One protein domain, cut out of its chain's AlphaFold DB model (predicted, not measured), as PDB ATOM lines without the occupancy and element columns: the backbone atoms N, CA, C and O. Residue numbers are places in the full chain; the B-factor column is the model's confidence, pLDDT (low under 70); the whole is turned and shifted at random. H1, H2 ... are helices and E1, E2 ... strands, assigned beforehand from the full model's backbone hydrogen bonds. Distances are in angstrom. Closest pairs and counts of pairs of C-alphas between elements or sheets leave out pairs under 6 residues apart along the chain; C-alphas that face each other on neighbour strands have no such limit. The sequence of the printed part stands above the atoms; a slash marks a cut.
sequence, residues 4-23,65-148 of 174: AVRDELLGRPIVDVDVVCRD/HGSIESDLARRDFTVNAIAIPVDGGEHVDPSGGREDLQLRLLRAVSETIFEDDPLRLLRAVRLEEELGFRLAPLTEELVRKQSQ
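What this domain is: This is residues 4 to 23 and 65 to 148 of the 174 residues of a protein of Actinobacteria bacterium (UniProt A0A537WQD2). Two groups of parts stand end to end: at one end H5 and H6 make a V with the short H4 at its closed end, and at the other end H1, E1, H2 and H3 are set loosely round a long link with no named element. This link, residues 73 to 96, passes through the middle of the domain and then runs out in a loop to Asp 87, at the end of the long axis away from H6. The printed part has 104 residues with six named helices and one named strand, in the order H1, E1, H2, H3, H4, H5, H6, and its class is mostly helix. The whole is compact, with a radius of gyration of the C-alphas of 13.7 A and spans of 44 by 30 by 22 A.

Where its parts are: H1 holds residues 4 to 9, and C-alpha 4 is at (-15.821, -29.363, 23.793). E1 holds residues 16 to 21 and measures 16.2 A from first to last C-alpha. After the cut, H2 holds residues 68 to 72 and H3 residues 97 to 103, 9.7 A long. H4 holds residues 113 to 116. H5, residues 119 to 131, is the longest helix by residues at 18.2 A; C-alpha 119 is at (-12.121, -41.618, 8.395). H6, residues 137 to 147, is 15.3 A long, and C-alpha 147 is at (-14.523, -40.131, -1.995).

How they stand to each other: The closest C-alphas of H1 and E1, those of Ala 4 and Val 17, are 5.4 A apart. E1 pairs with no named strand. H1 and H3 are close but not clearly touching, with the closest C-alphas, Arg 6 and Leu 101, 7.9 A apart; they run the same way at a steep tilt of 42 degrees. E1 and H2 are only just apart, their closest C-alphas at 8.2 A. H4 and H6 touch, with the closest C-alphas, Phe 114 and Gln 146, 7.0 A apart. H4 and H5 only just touch, and only at the corner by their link, with 3 pairs of C-alphas within 8 A; residues 120 to 121 alone of H5 take part, and the closest C-alphas, Phe 114 and Arg 120, are 5.9 A apart. H5 and H6 are close but not clearly touching: the closest C-alphas, Leu 121 and Val 143, are 6.2 A apart, and the helices run opposite ways at a steep tilt of 46 degrees. Residues 105 to 106 pair with residues 134 to 135, parallel. In H1, H2, H3, H5 and H6 every O i to N i+4 pair is within hydrogen-bond range; H4 is too short for such a pair, and its 1 pair of O i to N i+3 is not within range.

The domain as a whole: The two C-alphas farthest apart, those of Asp 87 and Gln 148, are 45.0 A apart. Residues 24 to 64 are not printed, and C-alphas 23 and 65 are 11.6 A apart across this cut. Of the links that are printed whole, H2 to H3 is long, with 24 residues, and H4 to H5 and H5 to H6 are tight. The mean pLDDT of the printed part is 92.2, and no printed residue is under 70.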
ATOM      1  N   ALA A   4     -15.340 -29.959  22.547       93.81
ATOM      2  CA  ALA A   4     -15.821 -29.363  23.793       93.81
ATOM      3  C   ALA A   4     -15.901 -27.829  23.723       93.81
ATOM      4  O   ALA A   4     -16.897 -27.244  24.130       93.81
ATOM      5  N   VAL A   5     -14.871 -27.185  23.158       94.62
ATOM      6  CA  VAL A   5     -14.821 -25.720  23.003       94.62
ATOM      7  C   VAL A   5     -15.821 -25.260  21.947       94.62
ATOM      8  O   VAL A   5     -16.521 -24.272  22.139       94.62
ATOM      9  N   ARG A   6     -15.928 -25.996  20.840       95.50
ATOM     10  CA  ARG A   6     -16.938 -25.745  19.808       95.50
ATOM     11  C   ARG A   6     -18.350 -25.777  20.392       95.50
ATOM     12  O   ARG A   6     -19.140 -24.874  20.141       95.50
ATOM     13  N   ASP A   7     -18.664 -26.821  21.149       94.75
ATOM     14  CA  ASP A   7     -19.994 -27.027  21.708       94.75
ATOM     15  C   ASP A   7     -20.307 -25.982  22.781       94.75
ATOM     16  O   ASP A   7     -21.412 -25.443  22.781       94.75
ATOM     17  N   GLU A   8     -19.323 -25.597  23.599       93.50
ATOM     18  CA  GLU A   8     -19.428 -24.458  24.517       93.50
ATOM     19  C   GLU A   8     -19.791 -23.159  23.779       93.50
ATOM     20  O   GLU A   8     -20.768 -22.497  24.134       93.50
ATOM     21  N   LEU A   9     -19.067 -22.830  22.703       93.19
ATOM     22  CA  LEU A   9     -19.305 -21.629  21.892       93.19
ATOM     23  C   LEU A   9     -20.667 -21.641  21.178       93.19
ATOM     24  O   LEU A   9     -21.225 -20.581  20.897       93.19
ATOM     25  N   LEU A  10     -21.208 -22.826  20.889       94.25
ATOM     26  CA  LEU A  10     -22.534 -23.007  20.294       94.25
ATOM     27  C   LEU A  10     -23.661 -23.115  21.337       94.25
ATOM     28  O   LEU A  10     -24.821 -23.255  20.949       94.25
ATOM     29  N   GLY A  11     -23.351 -23.083  22.638       93.88
ATOM     30  CA  GLY A  11     -24.332 -23.290  23.709       93.88
ATOM     31  C   GLY A  11     -24.919 -24.709  23.741       93.88
ATOM     32  O   GLY A  11     -26.048 -24.907  24.191       93.88
ATOM     33  N   ARG A  12     -24.181 -25.698  23.228       92.94
ATOM     34  CA  ARG A  12     -24.556 -27.117  23.202       92.94
ATOM     35  C   ARG A  12     -24.052 -27.827  24.469       92.94
ATOM     36  O   ARG A  12     -23.060 -27.408  25.063       92.94
ATOM     37  N   PRO A  13     -24.714 -28.913  24.907       90.19
ATOM     38  CA  PRO A  13     -24.254 -29.681  26.058       90.19
ATOM     39  C   PRO A  13     -22.902 -30.347  25.773       90.19
ATOM     40  O   PRO A  13     -22.742 -31.039  24.771       90.19
ATOM     41  N   ILE A  14     -21.951 -30.181  26.692       90.12
ATOM     42  CA  ILE A  14     -20.618 -30.784  26.599       90.12
ATOM     43  C   ILE A  14     -20.649 -32.169  27.249       90.12
ATOM     44  O   ILE A  14     -20.849 -32.295  28.462       90.12
ATOM     45  N   VAL A  15     -20.447 -33.207  26.439       84.44
ATOM     46  CA  VAL A  15     -20.434 -34.606  26.898       84.44
ATOM     47  C   VAL A  15     -19.023 -35.041  27.287       84.44
ATOM     48  O   VAL A  15     -18.823 -35.582  28.377       84.44
ATOM     49  N   ASP A  16     -18.052 -34.726  26.429       90.25
ATOM     50  CA  ASP A  16     -16.659 -35.140  26.558       90.25
ATOM     51  C   ASP A  16     -15.734 -33.924  26.480       90.25
ATOM     52  O   ASP A  16     -15.951 -33.016  25.674       90.25
ATOM     53  N   VAL A  17     -14.708 -33.896  27.331       93.94
ATOM     54  CA  VAL A  17     -13.746 -32.787  27.403       93.94
ATOM     55  C   VAL A  17     -12.335 -33.294  27.140       93.94
ATOM     56  O   VAL A  17     -11.802 -34.068  27.928       93.94
ATOM     57  N   ASP A  18     -11.702 -32.778  26.087       94.12
ATOM     58  CA  ASP A  18     -10.282 -33.009  25.810       94.12
ATOM     59  C   ASP A  18      -9.409 -31.933  26.477       94.12
ATOM     60  O   ASP A  18      -9.533 -30.734  26.184       94.12
ATOM     61  N   VAL A  19      -8.475 -32.361  27.321       95.12
ATOM     62  CA  VAL A  19      -7.476 -31.536  28.006       95.12
ATOM     63  C   VAL A  19      -6.082 -31.954  27.551       95.12
ATOM     64  O   VAL A  19      -5.629 -33.066  27.813       95.12
ATOM     65  N   VAL A  20      -5.355 -31.031  26.928       93.94
ATOM     66  CA  VAL A  20      -3.936 -31.224  26.612       93.94
ATOM     67  C   VAL A  20      -3.080 -30.629  27.726       93.94
ATOM     68  O   VAL A  20      -3.287 -29.490  28.145       93.94
ATOM     69  N   CYS A  21      -2.118 -31.400  28.231       93.12
ATOM     70  CA  CYS A  21      -1.235 -30.974  29.315       93.12
ATOM     71  C   CYS A  21       0.131 -31.675  29.253       93.12
ATOM     72  O   CYS A  21       0.347 -32.586  28.461       93.12
ATOM     73  N   ARG A  22       1.093 -31.230  30.071       91.12
ATOM     74  CA  ARG A  22       2.445 -31.826  30.094       91.12
ATOM     75  C   ARG A  22       2.498 -33.176  30.810       91.12
ATOM     76  O   ARG A  22       3.258 -34.038  30.393       91.12
ATOM     77  N   ASP A  23       1.706 -33.348  31.870       93.38
ATOM     78  CA  ASP A  23       1.641 -34.586  32.660       93.38
ATOM     79  C   ASP A  23       0.183 -35.068  32.781       93.38
ATOM     80  O   ASP A  23      -0.524 -34.699  33.730       93.38
ATOM     81  N   HIS A  65       2.078 -32.326  22.258       82.38
ATOM     82  CA  HIS A  65       3.107 -32.649  21.271       82.38
ATOM     83  C   HIS A  65       3.527 -31.385  20.518       82.38
ATOM     84  O   HIS A  65       2.855 -30.979  19.567       82.38
ATOM     85  N   GLY A  66       4.643 -30.782  20.937       88.50
ATOM     86  CA  GLY A  66       5.128 -29.512  20.393       88.50
ATOM     87  C   GLY A  66       4.423 -28.318  21.039       88.50
ATOM     88  O   GLY A  66       4.390 -28.212  22.264       88.50
ATOM     89  N   SER A  67       3.873 -27.423  20.219       91.56
ATOM     90  CA  SER A  67       3.049 -26.298  20.677       91.56
ATOM     91  C   SER A  67       1.554 -26.605  20.532       91.56
ATOM     92  O   SER A  67       1.172 -27.491  19.761       91.56
ATOM     93  N   ILE A  68       0.699 -25.862  21.241       91.69
ATOM     94  CA  ILE A  68      -0.761 -26.005  21.117       91.69
ATOM     95  C   ILE A  68      -1.202 -25.713  19.682       91.69
ATOM     96  O   ILE A  68      -1.988 -26.464  19.120       91.69
ATOM     97  N   GLU A  69      -0.635 -24.691  19.049       92.44
ATOM     98  CA  GLU A  69      -0.906 -24.327  17.658       92.44
ATOM     99  C   GLU A  69      -0.567 -25.479  16.709       92.44
ATOM    100  O   GLU A  69      -1.360 -25.809  15.831       92.44
ATOM    101  N   SER A  70       0.574 -26.147  16.924       91.62
ATOM    102  CA  SER A  70       0.968 -27.309  16.122       91.62
ATOM    103  C   SER A  70       0.039 -28.510  16.321       91.62
ATOM    104  O   SER A  70      -0.147 -29.297  15.395       91.62
ATOM    105  N   ASP A  71      -0.556 -28.659  17.508       90.88
ATOM    106  CA  ASP A  71      -1.541 -29.707  17.775       90.88
ATOM    107  C   ASP A  71      -2.884 -29.406  17.107       90.88
ATOM    108  O   ASP A  71      -3.449 -30.266  16.428       90.88
ATOM    109  N   LEU A  72      -3.347 -28.159  17.208       92.62
ATOM    110  CA  LEU A  72      -4.560 -27.688  16.544       92.62
ATOM    111  C   LEU A  72      -4.447 -27.783  15.016       92.62
ATOM    112  O   LEU A  72      -5.404 -28.199  14.367       92.62
ATOM    113  N   ALA A  73      -3.268 -27.515  14.449       91.44
ATOM    114  CA  ALA A  73      -3.010 -27.620  13.011       91.44
ATOM    115  C   ALA A  73      -3.113 -29.054  12.448       91.44
ATOM    116  O   ALA A  73      -3.273 -29.228  11.243       91.44
ATOM    117  N   ARG A  74      -3.039 -30.095  13.292       89.56
ATOM    118  CA  ARG A  74      -3.196 -31.502  12.865       89.56
ATOM    119  C   ARG A  74      -4.642 -31.997  12.920       89.56
ATOM    120  O   ARG A  74      -4.917 -33.143  12.537       89.56
ATOM    121  N   ARG A  75      -5.566 -31.182  13.440       91.06
ATOM    122  CA  ARG A  75      -6.976 -31.559  13.594       91.06
ATOM    123  C   ARG A  75      -7.708 -31.588  12.255       91.06
ATOM    124  O   ARG A  75      -7.150 -31.295  11.205       91.06
ATOM    125  N   ASP A  76      -8.942 -32.075  12.298       93.00
ATOM    126  CA  ASP A  76      -9.769 -32.302  11.119       93.00
ATOM    127  C   ASP A  76     -10.359 -30.994  10.577       93.00
ATOM    128  O   ASP A  76     -10.013 -30.572   9.477       93.00
ATOM    129  N   PHE A  77     -11.201 -30.324  11.359       95.94
ATOM    130  CA  PHE A  77     -11.912 -29.117  10.939       95.94
ATOM    131  C   PHE A  77     -11.530 -27.919  11.799       95.94
ATOM    132  O   PHE A  77     -11.295 -28.074  12.999       95.94
ATOM    133  N   THR A  78     -11.527 -26.727  11.203       96.81
ATOM    134  CA  THR A  78     -11.189 -25.457  11.871       96.81
ATOM    135  C   THR A  78     -12.030 -25.240  13.127       96.81
ATOM    136  O   THR A  78     -11.508 -24.934  14.195       96.81
ATOM    137  N   VAL A  79     -13.328 -25.544  13.052       96.44
ATOM    138  CA  VAL A  79     -14.267 -25.466  14.183       96.44
ATOM    139  C   VAL A  79     -13.909 -26.395  15.352       96.44
ATOM    140  O   VAL A  79     -14.311 -26.145  16.481       96.44
ATOM    141  N   ASN A  80     -13.142 -27.462  15.101       95.19
ATOM    142  CA  ASN A  80     -12.606 -28.372  16.117       95.19
ATOM    143  C   ASN A  80     -11.132 -28.076  16.444       95.19
ATOM    144  O   ASN A  80     -10.529 -28.802  17.234       95.19
ATOM    145  N   ALA A  81     -10.533 -27.054  15.840       95.81
ATOM    146  CA  ALA A  81      -9.144 -26.648  16.018       95.81
ATOM    147  C   ALA A  81      -9.045 -25.381  16.885       95.81
ATOM    148  O   ALA A  81      -8.234 -24.496  16.631       95.81
ATOM    149  N   ILE A  82      -9.851 -25.338  17.953       95.94
ATOM    150  CA  ILE A  82      -9.901 -24.243  18.928       95.94
ATOM    151  C   ILE A  82      -9.528 -24.779  20.318       95.94
ATOM    152  O   ILE A  82      -9.978 -25.856  20.735       95.94
ATOM    153  N   ALA A  83      -8.722 -24.027  21.066       95.50
ATOM    154  CA  ALA A  83      -8.401 -24.307  22.462       95.50
ATOM    155  C   ALA A  83      -8.645 -23.091  23.364       95.50
ATOM    156  O   ALA A  83      -8.594 -21.948  22.920       95.50
ATOM    157  N   ILE A  84      -8.887 -23.364  24.646       94.69
ATOM    158  CA  ILE A  84      -9.009 -22.358  25.704       94.69
ATOM    159  C   ILE A  84      -8.053 -22.766  26.835       94.69
ATOM    160  O   ILE A  84      -8.048 -23.949  27.202       94.69
ATOM    161  N   PRO A  85      -7.243 -21.837  27.377       93.12
ATOM    162  CA  PRO A  85      -6.447 -22.073  28.579       93.12
ATOM    163  C   PRO A  85      -7.327 -22.403  29.793       93.12
ATOM    164  O   PRO A  85      -8.341 -21.753  30.039       93.12
ATOM    165  N   VAL A  86      -6.942 -23.418  30.570       88.38
ATOM    166  CA  VAL A  86      -7.736 -23.904  31.720       88.38
ATOM    167  C   VAL A  86      -7.783 -22.887  32.869       88.38
ATOM    168  O   VAL A  86      -8.738 -22.867  33.638       88.38
ATOM    169  N   ASP A  87      -6.760 -22.047  32.989       86.50
ATOM    170  CA  ASP A  87      -6.644 -20.955  33.959       86.50
ATOM    171  C   ASP A  87      -7.430 -19.693  33.568       86.50
ATOM    172  O   ASP A  87      -7.460 -18.726  34.327       86.50
ATOM    173  N   GLY A  88      -8.124 -19.726  32.429       80.69
ATOM    174  CA  GLY A  88      -8.789 -18.566  31.856       80.69
ATOM    175  C   GLY A  88      -7.805 -17.733  31.037       80.69
ATOM    176  O   GLY A  88      -6.706 -17.408  31.470       80.69
ATOM    177  N   GLY A  89      -8.195 -17.395  29.813       86.75
ATOM    178  CA  GLY A  89      -7.346 -16.657  28.889       86.75
ATOM    179  C   GLY A  89      -7.986 -16.527  27.516       86.75
ATOM    180  O   GLY A  89      -9.131 -16.934  27.304       86.75
ATOM    181  N   GLU A  90      -7.243 -15.947  26.577       90.44
ATOM    182  CA  GLU A  90      -7.705 -15.841  25.198       90.44
ATOM    183  C   GLU A  90      -7.755 -17.209  24.511       90.44
ATOM    184  O   GLU A  90      -6.983 -18.122  24.810       90.44
ATOM    185  N   HIS A  91      -8.691 -17.341  23.573       91.50
ATOM    186  CA  HIS A  91      -8.808 -18.542  22.759       91.50
ATOM    187  C   HIS A  91      -7.590 -18.663  21.845       91.50
ATOM    188  O   HIS A  91      -7.204 -17.695  21.189       91.50
ATOM    189  N   VAL A  92      -7.056 -19.873  21.731       94.62
ATOM    190  CA  VAL A  92      -6.060 -20.215  20.717       94.62
ATOM    191  C   VAL A  92      -6.810 -20.791  19.520       94.62
ATOM    192  O   VAL A  92      -7.364 -21.889  19.598       94.62
ATOM    193  N   ASP A  93      -6.856 -20.026  18.432       95.94
ATOM    194  CA  ASP A  93      -7.542 -20.380  17.184       95.94
ATOM    195  C   ASP A  93      -6.663 -20.021  15.970       95.94
ATOM    196  O   ASP A  93      -6.842 -18.968  15.357       95.94
ATOM    197  N   PRO A  94      -5.678 -20.867  15.620       94.19
ATOM    198  CA  PRO A  94      -4.755 -20.588  14.521       94.19
ATOM    199  C   PRO A  94      -5.396 -20.738  13.133       94.19
ATOM    200  O   PRO A  94      -4.772 -20.380  12.139       94.19
ATOM    201  N   SER A  95      -6.606 -21.304  13.050       94.12
ATOM    202  CA  SER A  95      -7.239 -21.705  11.787       94.12
ATOM    203  C   SER A  95      -8.530 -20.949  11.457       94.12
ATOM    204  O   SER A  95      -9.137 -21.217  10.425       94.12
ATOM    205  N   GLY A  96      -8.948 -20.009  12.310       95.19
ATOM    206  CA  GLY A  96     -10.169 -19.222  12.110       95.19
ATOM    207  C   GLY A  96     -11.461 -19.995  12.397       95.19
ATOM    208  O   GLY A  96     -12.524 -19.650  11.882       95.19
ATOM    209  N   GLY A  97     -11.404 -21.033  13.234       95.81
ATOM    210  CA  GLY A  97     -12.555 -21.861  13.584       95.81
ATOM    211  C   GLY A  97     -13.717 -21.081  14.199       95.81
ATOM    212  O   GLY A  97     -14.874 -21.441  13.988       95.81
ATOM    213  N   ARG A  98     -13.449 -19.997  14.933       96.06
ATOM    214  CA  ARG A  98     -14.493 -19.133  15.511       96.06
ATOM    215  C   ARG A  98     -15.288 -18.382  14.447       96.06
ATOM    216  O   ARG A  98     -16.495 -18.215  14.607       96.06
ATOM    217  N   GLU A  99     -14.631 -17.941  13.381       96.56
ATOM    218  CA  GLU A  99     -15.299 -17.291  12.253       96.56
ATOM    219  C   GLU A  99     -16.128 -18.313  11.468       96.56
ATOM    220  O   GLU A  99     -17.311 -18.088  11.216       96.56
ATOM    221  N   ASP A 100     -15.560 -19.488  11.184       96.94
ATOM    222  CA  ASP A 100     -16.289 -20.573  10.521       96.94
ATOM    223  C   ASP A 100     -17.510 -21.039  11.349       96.94
ATOM    224  O   ASP A 100     -18.557 -21.351  10.778       96.94
ATOM    225  N   LEU A 101     -17.441 -21.001  12.690       95.94
ATOM    226  CA  LEU A 101     -18.594 -21.245  13.569       95.94
ATOM    227  C   LEU A 101     -19.714 -20.214  13.371       95.94
ATOM    228  O   LEU A 101     -20.888 -20.587  13.323       95.94
ATOM    229  N   GLN A 102     -19.369 -18.930  13.237       95.38
ATOM    230  CA  GLN A 102     -20.342 -17.861  12.978       95.38
ATOM    231  C   GLN A 102     -20.970 -17.997  11.587       95.38
ATOM    232  O   GLN A 102     -22.180 -17.823  11.433       95.38
ATOM    233  N   LEU A 103     -20.161 -18.356  10.587       96.69
ATOM    234  CA  LEU A 103     -20.594 -18.571   9.205       96.69
ATOM    235  C   LEU A 103     -21.299 -19.920   8.987       96.69
ATOM    236  O   LEU A 103     -21.864 -20.142   7.915       96.69
ATOM    237  N   ARG A 104     -21.295 -20.807   9.993       96.31
ATOM    238  CA  ARG A 104     -21.813 -22.186   9.931       96.31
ATOM    239  C   ARG A 104     -21.170 -23.012   8.815       96.31
ATOM    240  O   ARG A 104     -21.852 -23.725   8.072       96.31
ATOM    241  N   LEU A 105     -19.849 -22.904   8.705       96.94
ATOM    242  CA  LEU A 105     -19.039 -23.609   7.721       96.94
ATOM    243  C   LEU A 105     -18.173 -24.682   8.380       96.94
ATOM    244  O   LEU A 105     -17.586 -24.483   9.440       96.94
ATOM    245  N   LEU A 106     -18.065 -25.832   7.719       96.56
ATOM    246  CA  LEU A 106     -17.096 -26.874   8.035       96.56
ATOM    247  C   LEU A 106     -15.941 -26.786   7.047       96.56
ATOM    248  O   LEU A 106     -16.056 -27.192   5.888       96.56
ATOM    249  N   ARG A 107     -14.822 -26.240   7.518       96.94
ATOM    250  CA  ARG A 107     -13.593 -26.082   6.745       96.94
ATOM    251  C   ARG A 107     -12.523 -27.043   7.245       96.94
ATOM    252  O   ARG A 107     -12.300 -27.154   8.448       96.94
ATOM    253  N   ALA A 108     -11.874 -27.742   6.322       95.69
ATOM    254  CA  ALA A 108     -10.692 -28.551   6.592       95.69
ATOM    255  C   ALA A 108      -9.524 -27.678   7.079       95.69
ATOM    256  O   ALA A 108      -9.289 -26.607   6.522       95.69
ATOM    257  N   VAL A 109      -8.771 -28.138   8.085       94.44
ATOM    258  CA  VAL A 109      -7.582 -27.409   8.581       94.44
ATOM    259  C   VAL A 109      -6.457 -27.377   7.538       94.44
ATOM    260  O   VAL A 109      -5.747 -26.380   7.425       94.44
ATOM    261  N   SER A 110      -6.305 -28.444   6.751       92.06
ATOM    262  CA  SER A 110      -5.375 -28.522   5.620       92.06
ATOM    263  C   SER A 110      -5.974 -29.340   4.475       92.06
ATOM    264  O   SER A 110      -6.940 -30.080   4.657       92.06
ATOM    265  N   GLU A 111      -5.386 -29.242   3.283       88.56
ATOM    266  CA  GLU A 111      -5.822 -30.032   2.123       88.56
ATOM    267  C   GLU A 111      -5.507 -31.531   2.267       88.56
ATOM    268  O   GLU A 111      -6.220 -32.372   1.723       88.56
ATOM    269  N   THR A 112      -4.480 -31.878   3.050       87.69
ATOM    270  CA  THR A 112      -3.989 -33.255   3.218       87.69
ATOM    271  C   THR A 112      -4.724 -34.044   4.301       87.69
ATOM    272  O   THR A 112      -4.499 -35.247   4.426       87.69
ATOM    273  N   ILE A 113      -5.633 -33.424   5.070       87.31
ATOM    274  CA  ILE A 113      -6.252 -34.087   6.234       87.31
ATOM    275  C   ILE A 113      -6.929 -35.421   5.889       87.31
ATOM    276  O   ILE A 113      -6.943 -36.330   6.716       87.31
ATOM    277  N   PHE A 114      -7.511 -35.544   4.694       87.62
ATOM    278  CA  PHE A 114      -8.242 -36.742   4.272       87.62
ATOM    279  C   PHE A 114      -7.322 -37.824   3.693       87.62
ATOM    280  O   PHE A 114      -7.737 -38.977   3.561       87.62
ATOM    281  N   GLU A 115      -6.091 -37.461   3.332       86.94
ATOM    282  CA  GLU A 115      -5.038 -38.405   2.953       86.94
ATOM    283  C   GLU A 115      -4.428 -39.037   4.208       86.94
ATOM    284  O   GLU A 115      -4.264 -40.256   4.256       86.94
ATOM    285  N   ASP A 116      -4.186 -38.220   5.238       84.94
ATOM    286  CA  ASP A 116      -3.637 -38.658   6.526       84.94
ATOM    287  C   ASP A 116      -4.598 -39.591   7.279       84.94
ATOM    288  O   ASP A 116      -4.178 -40.579   7.886       84.94
ATOM    289  N   ASP A 117      -5.898 -39.287   7.242       86.50
ATOM    290  CA  ASP A 117      -6.938 -40.099   7.870       86.50
ATOM    291  C   ASP A 117      -8.242 -40.082   7.047       86.50
ATOM    292  O   ASP A 117      -9.079 -39.182   7.202       86.50
ATOM    293  N   PRO A 118      -8.476 -41.112   6.209       88.19
ATOM    294  CA  PRO A 118      -9.694 -41.230   5.410       88.19
ATOM    295  C   PRO A 118     -10.988 -41.271   6.236       88.19
ATOM    296  O   PRO A 118     -12.055 -40.940   5.715       88.19
ATOM    297  N   LEU A 119     -10.936 -41.631   7.528       90.31
ATOM    298  CA  LEU A 119     -12.121 -41.618   8.395       90.31
ATOM    299  C   LEU A 119     -12.629 -40.194   8.652       90.31
ATOM    300  O   LEU A 119     -13.797 -40.013   9.013       90.31
ATOM    301  N   ARG A 120     -11.803 -39.168   8.409       93.06
ATOM    302  CA  ARG A 120     -12.224 -37.764   8.478       93.06
ATOM    303  C   ARG A 120     -13.282 -37.411   7.429       93.06
ATOM    304  O   ARG A 120     -14.068 -36.506   7.684       93.06
ATOM    305  N   LEU A 121     -13.390 -38.161   6.327       91.62
ATOM    306  CA  LEU A 121     -14.490 -38.005   5.362       91.62
ATOM    307  C   LEU A 121     -15.844 -38.331   6.003       91.62
ATOM    308  O   LEU A 121     -16.792 -37.560   5.892       91.62
ATOM    309  N   LEU A 122     -15.923 -39.443   6.741       91.19
ATOM    310  CA  LEU A 122     -17.139 -39.825   7.464       91.19
ATOM    311  C   LEU A 122     -17.443 -38.841   8.599       91.19
ATOM    312  O   LEU A 122     -18.606 -38.534   8.859       91.19
ATOM    313  N   ARG A 123     -16.402 -38.310   9.257       93.31
ATOM    314  CA  ARG A 123     -16.562 -37.242  10.257       93.31
ATOM    315  C   ARG A 123     -17.115 -35.960   9.639       93.31
ATOM    316  O   ARG A 123     -17.929 -35.331  10.301       93.31
ATOM    317  N   ALA A 124     -16.716 -35.606   8.415       92.81
ATOM    318  CA  ALA A 124     -17.233 -34.438   7.699       92.81
ATOM    319  C   ALA A 124     -18.760 -34.504   7.589       92.81
ATOM    320  O   ALA A 124     -19.451 -33.627   8.096       92.81
ATOM    321  N   VAL A 125     -19.267 -35.610   7.032       92.06
ATOM    322  CA  VAL A 125     -20.707 -35.848   6.845       92.06
ATOM    323  C   VAL A 125     -21.436 -35.876   8.187       92.06
ATOM    324  O   VAL A 125     -22.478 -35.251   8.349       92.06
ATOM    325  N   ARG A 126     -20.871 -36.564   9.187       94.50
ATOM    326  CA  ARG A 126     -21.478 -36.623  10.523       94.50
ATOM    327  C   ARG A 126     -21.610 -35.237  11.152       94.50
ATOM    328  O   ARG A 126     -22.655 -34.937  11.713       94.50
ATOM    329  N   LEU A 127     -20.556 -34.422  11.097       94.38
ATOM    330  CA  LEU A 127     -20.561 -33.078  11.680       94.38
ATOM    331  C   LEU A 127     -21.480 -32.128  10.914       94.38
ATOM    332  O   LEU A 127     -22.099 -31.273  11.541       94.38
ATOM    333  N   GLU A 128     -21.575 -32.276   9.592       94.94
ATOM    334  CA  GLU A 128     -22.481 -31.486   8.759       94.94
ATOM    335  C   GLU A 128     -23.931 -31.668   9.220       94.94
ATOM    336  O   GLU A 128     -24.591 -30.691   9.577       94.94
ATOM    337  N   GLU A 129     -24.366 -32.924   9.347       94.94
ATOM    338  CA  GLU A 129     -25.698 -33.291   9.837       94.94
ATOM    339  C   GLU A 129     -25.913 -32.911  11.313       94.94
ATOM    340  O   GLU A 129     -26.943 -32.351  11.682       94.94
ATOM    341  N   GLU A 130     -24.937 -33.184  12.184       94.12
ATOM    342  CA  GLU A 130     -25.060 -32.963  13.632       94.12
ATOM    343  C   GLU A 130     -25.123 -31.472  14.017       94.12
ATOM    344  O   GLU A 130     -25.792 -31.088  14.993       94.12
ATOM    345  N   LEU A 131     -24.391 -30.626  13.288       93.81
ATOM    346  CA  LEU A 131     -24.304 -29.188  13.544       93.81
ATOM    347  C   LEU A 131     -25.257 -28.375  12.657       93.81
ATOM    348  O   LEU A 131     -25.534 -27.219  12.982       93.81
ATOM    349  N   GLY A 132     -25.774 -28.955  11.569       94.56
ATOM    350  CA  GLY A 132     -26.552 -28.238  10.555       94.56
ATOM    351  C   GLY A 132     -25.710 -27.203   9.803       94.56
ATOM    352  O   GLY A 132     -26.198 -26.119   9.471       94.56
ATOM    353  N   PHE A 133     -24.419 -27.490   9.636       96.19
ATOM    354  CA  PHE A 133     -23.466 -26.629   8.933       96.19
ATOM    355  C   PHE A 133     -23.397 -27.042   7.462       96.19
ATOM    356  O   PHE A 133     -24.061 -27.987   7.051       96.19
ATOM    357  N   ARG A 134     -22.616 -26.325   6.654       96.62
ATOM    358  CA  ARG A 134     -22.276 -26.761   5.292       96.62
ATOM    359  C   ARG A 134     -20.775 -26.880   5.126       96.62
ATOM    360  O   ARG A 134     -20.033 -26.086   5.707       96.62
ATOM    361  N   LEU A 135     -20.320 -27.827   4.315       95.88
ATOM    362  CA  LEU A 135     -18.913 -27.868   3.913       95.88
ATOM    363  C   LEU A 135     -18.511 -26.562   3.204       95.88
ATOM    364  O   LEU A 135     -19.239 -26.035   2.362       95.88
ATOM    365  N   ALA A 136     -17.335 -26.029   3.541       96.06
ATOM    366  CA  ALA A 136     -16.748 -24.930   2.780       96.06
ATOM    367  C   ALA A 136     -16.422 -25.407   1.346       96.06
ATOM    368  O   ALA A 136     -16.023 -26.563   1.194       96.06
ATOM    369  N   PRO A 137     -16.493 -24.551   0.304       94.31
ATOM    370  CA  PRO A 137     -16.363 -24.991  -1.093       94.31
ATOM    371  C   PRO A 137     -15.119 -25.844  -1.386       94.31
ATOM    372  O   PRO A 137     -15.221 -26.914  -1.978       94.31
ATOM    373  N   LEU A 138     -13.948 -25.424  -0.890       93.00
ATOM    374  CA  LEU A 138     -12.705 -26.193  -1.036       93.00
ATOM    375  C   LEU A 138     -12.745 -27.521  -0.269       93.00
ATOM    376  O   LEU A 138     -12.221 -28.528  -0.726       93.00
ATOM    377  N   THR A 139     -13.383 -27.550   0.902       93.25
ATOM    378  CA  THR A 139     -13.533 -28.783   1.688       93.25
ATOM    379  C   THR A 139     -14.469 -29.770   0.998       93.25
ATOM    380  O   THR A 139     -14.176 -30.961   0.978       93.25
ATOM    381  N   GLU A 140     -15.547 -29.291   0.376       93.19
ATOM    382  CA  GLU A 140     -16.430 -30.126  -0.440       93.19
ATOM    383  C   GLU A 140     -15.680 -30.736  -1.635       93.19
ATOM    384  O   GLU A 140     -15.811 -31.932  -1.906       93.19
ATOM    385  N   GLU A 141     -14.846 -29.947  -2.320       92.19
ATOM    386  CA  GLU A 141     -14.014 -30.434  -3.423       92.19
ATOM    387  C   GLU A 141     -13.046 -31.536  -2.965       92.19
ATOM    388  O   GLU A 141     -12.967 -32.592  -3.599       92.19
ATOM    389  N   LEU A 142     -12.365 -31.335  -1.832       90.81
ATOM    390  CA  LEU A 142     -11.462 -32.330  -1.244       90.81
ATOM    391  C   LEU A 142     -12.197 -33.623  -0.873       90.81
ATOM    392  O   LEU A 142     -11.737 -34.716  -1.219       90.81
ATOM    393  N   VAL A 143     -13.360 -33.509  -0.225       89.12
ATOM    394  CA  VAL A 143     -14.208 -34.660   0.116       89.12
ATOM    395  C   VAL A 143     -14.609 -35.409  -1.153       89.12
ATOM    396  O   VAL A 143     -14.455 -36.629  -1.224       89.12
ATOM    397  N   ARG A 144     -15.053 -34.696  -2.194       88.19
ATOM    398  CA  ARG A 144     -15.444 -35.296  -3.476       88.19
ATOM    399  C   ARG A 144     -14.274 -36.009  -4.150       88.19
ATOM    400  O   ARG A 144     -14.441 -37.141  -4.604       88.19
ATOM    401  N   LYS A 145     -13.094 -35.386  -4.181       88.25
ATOM    402  CA  LYS A 145     -11.875 -35.952  -4.771       88.25
ATOM    403  C   LYS A 145     -11.468 -37.255  -4.078       88.25
ATOM    404  O   LYS A 145     -11.205 -38.240  -4.761       88.25
ATOM    405  N   GLN A 146     -11.480 -37.277  -2.745       84.56
ATOM    406  CA  GLN A 146     -11.048 -38.434  -1.955       84.56
ATOM    407  C   GLN A 146     -12.129 -39.522  -1.818       84.56
ATOM    408  O   GLN A 146     -11.810 -40.683  -1.572       84.56
ATOM    409  N   SER A 147     -13.407 -39.173  -2.007       76.06
ATOM    410  CA  SER A 147     -14.523 -40.131  -1.995       76.06
ATOM    411  C   SER A 147     -14.578 -41.033  -3.231       76.06
ATOM    412  O   SER A 147     -15.282 -42.046  -3.224       76.06
ATOM    413  N   GLN A 148     -13.843 -40.695  -4.297       71.50
ATOM    414  CA  GLN A 148     -13.750 -41.578  -5.449       71.50
ATOM    415  C   GLN A 148     -13.058 -42.884  -5.040       71.50
ATOM    416  O   GLN A 148     -12.007 -42.840  -4.397       71.50
TER     417      GLN A 148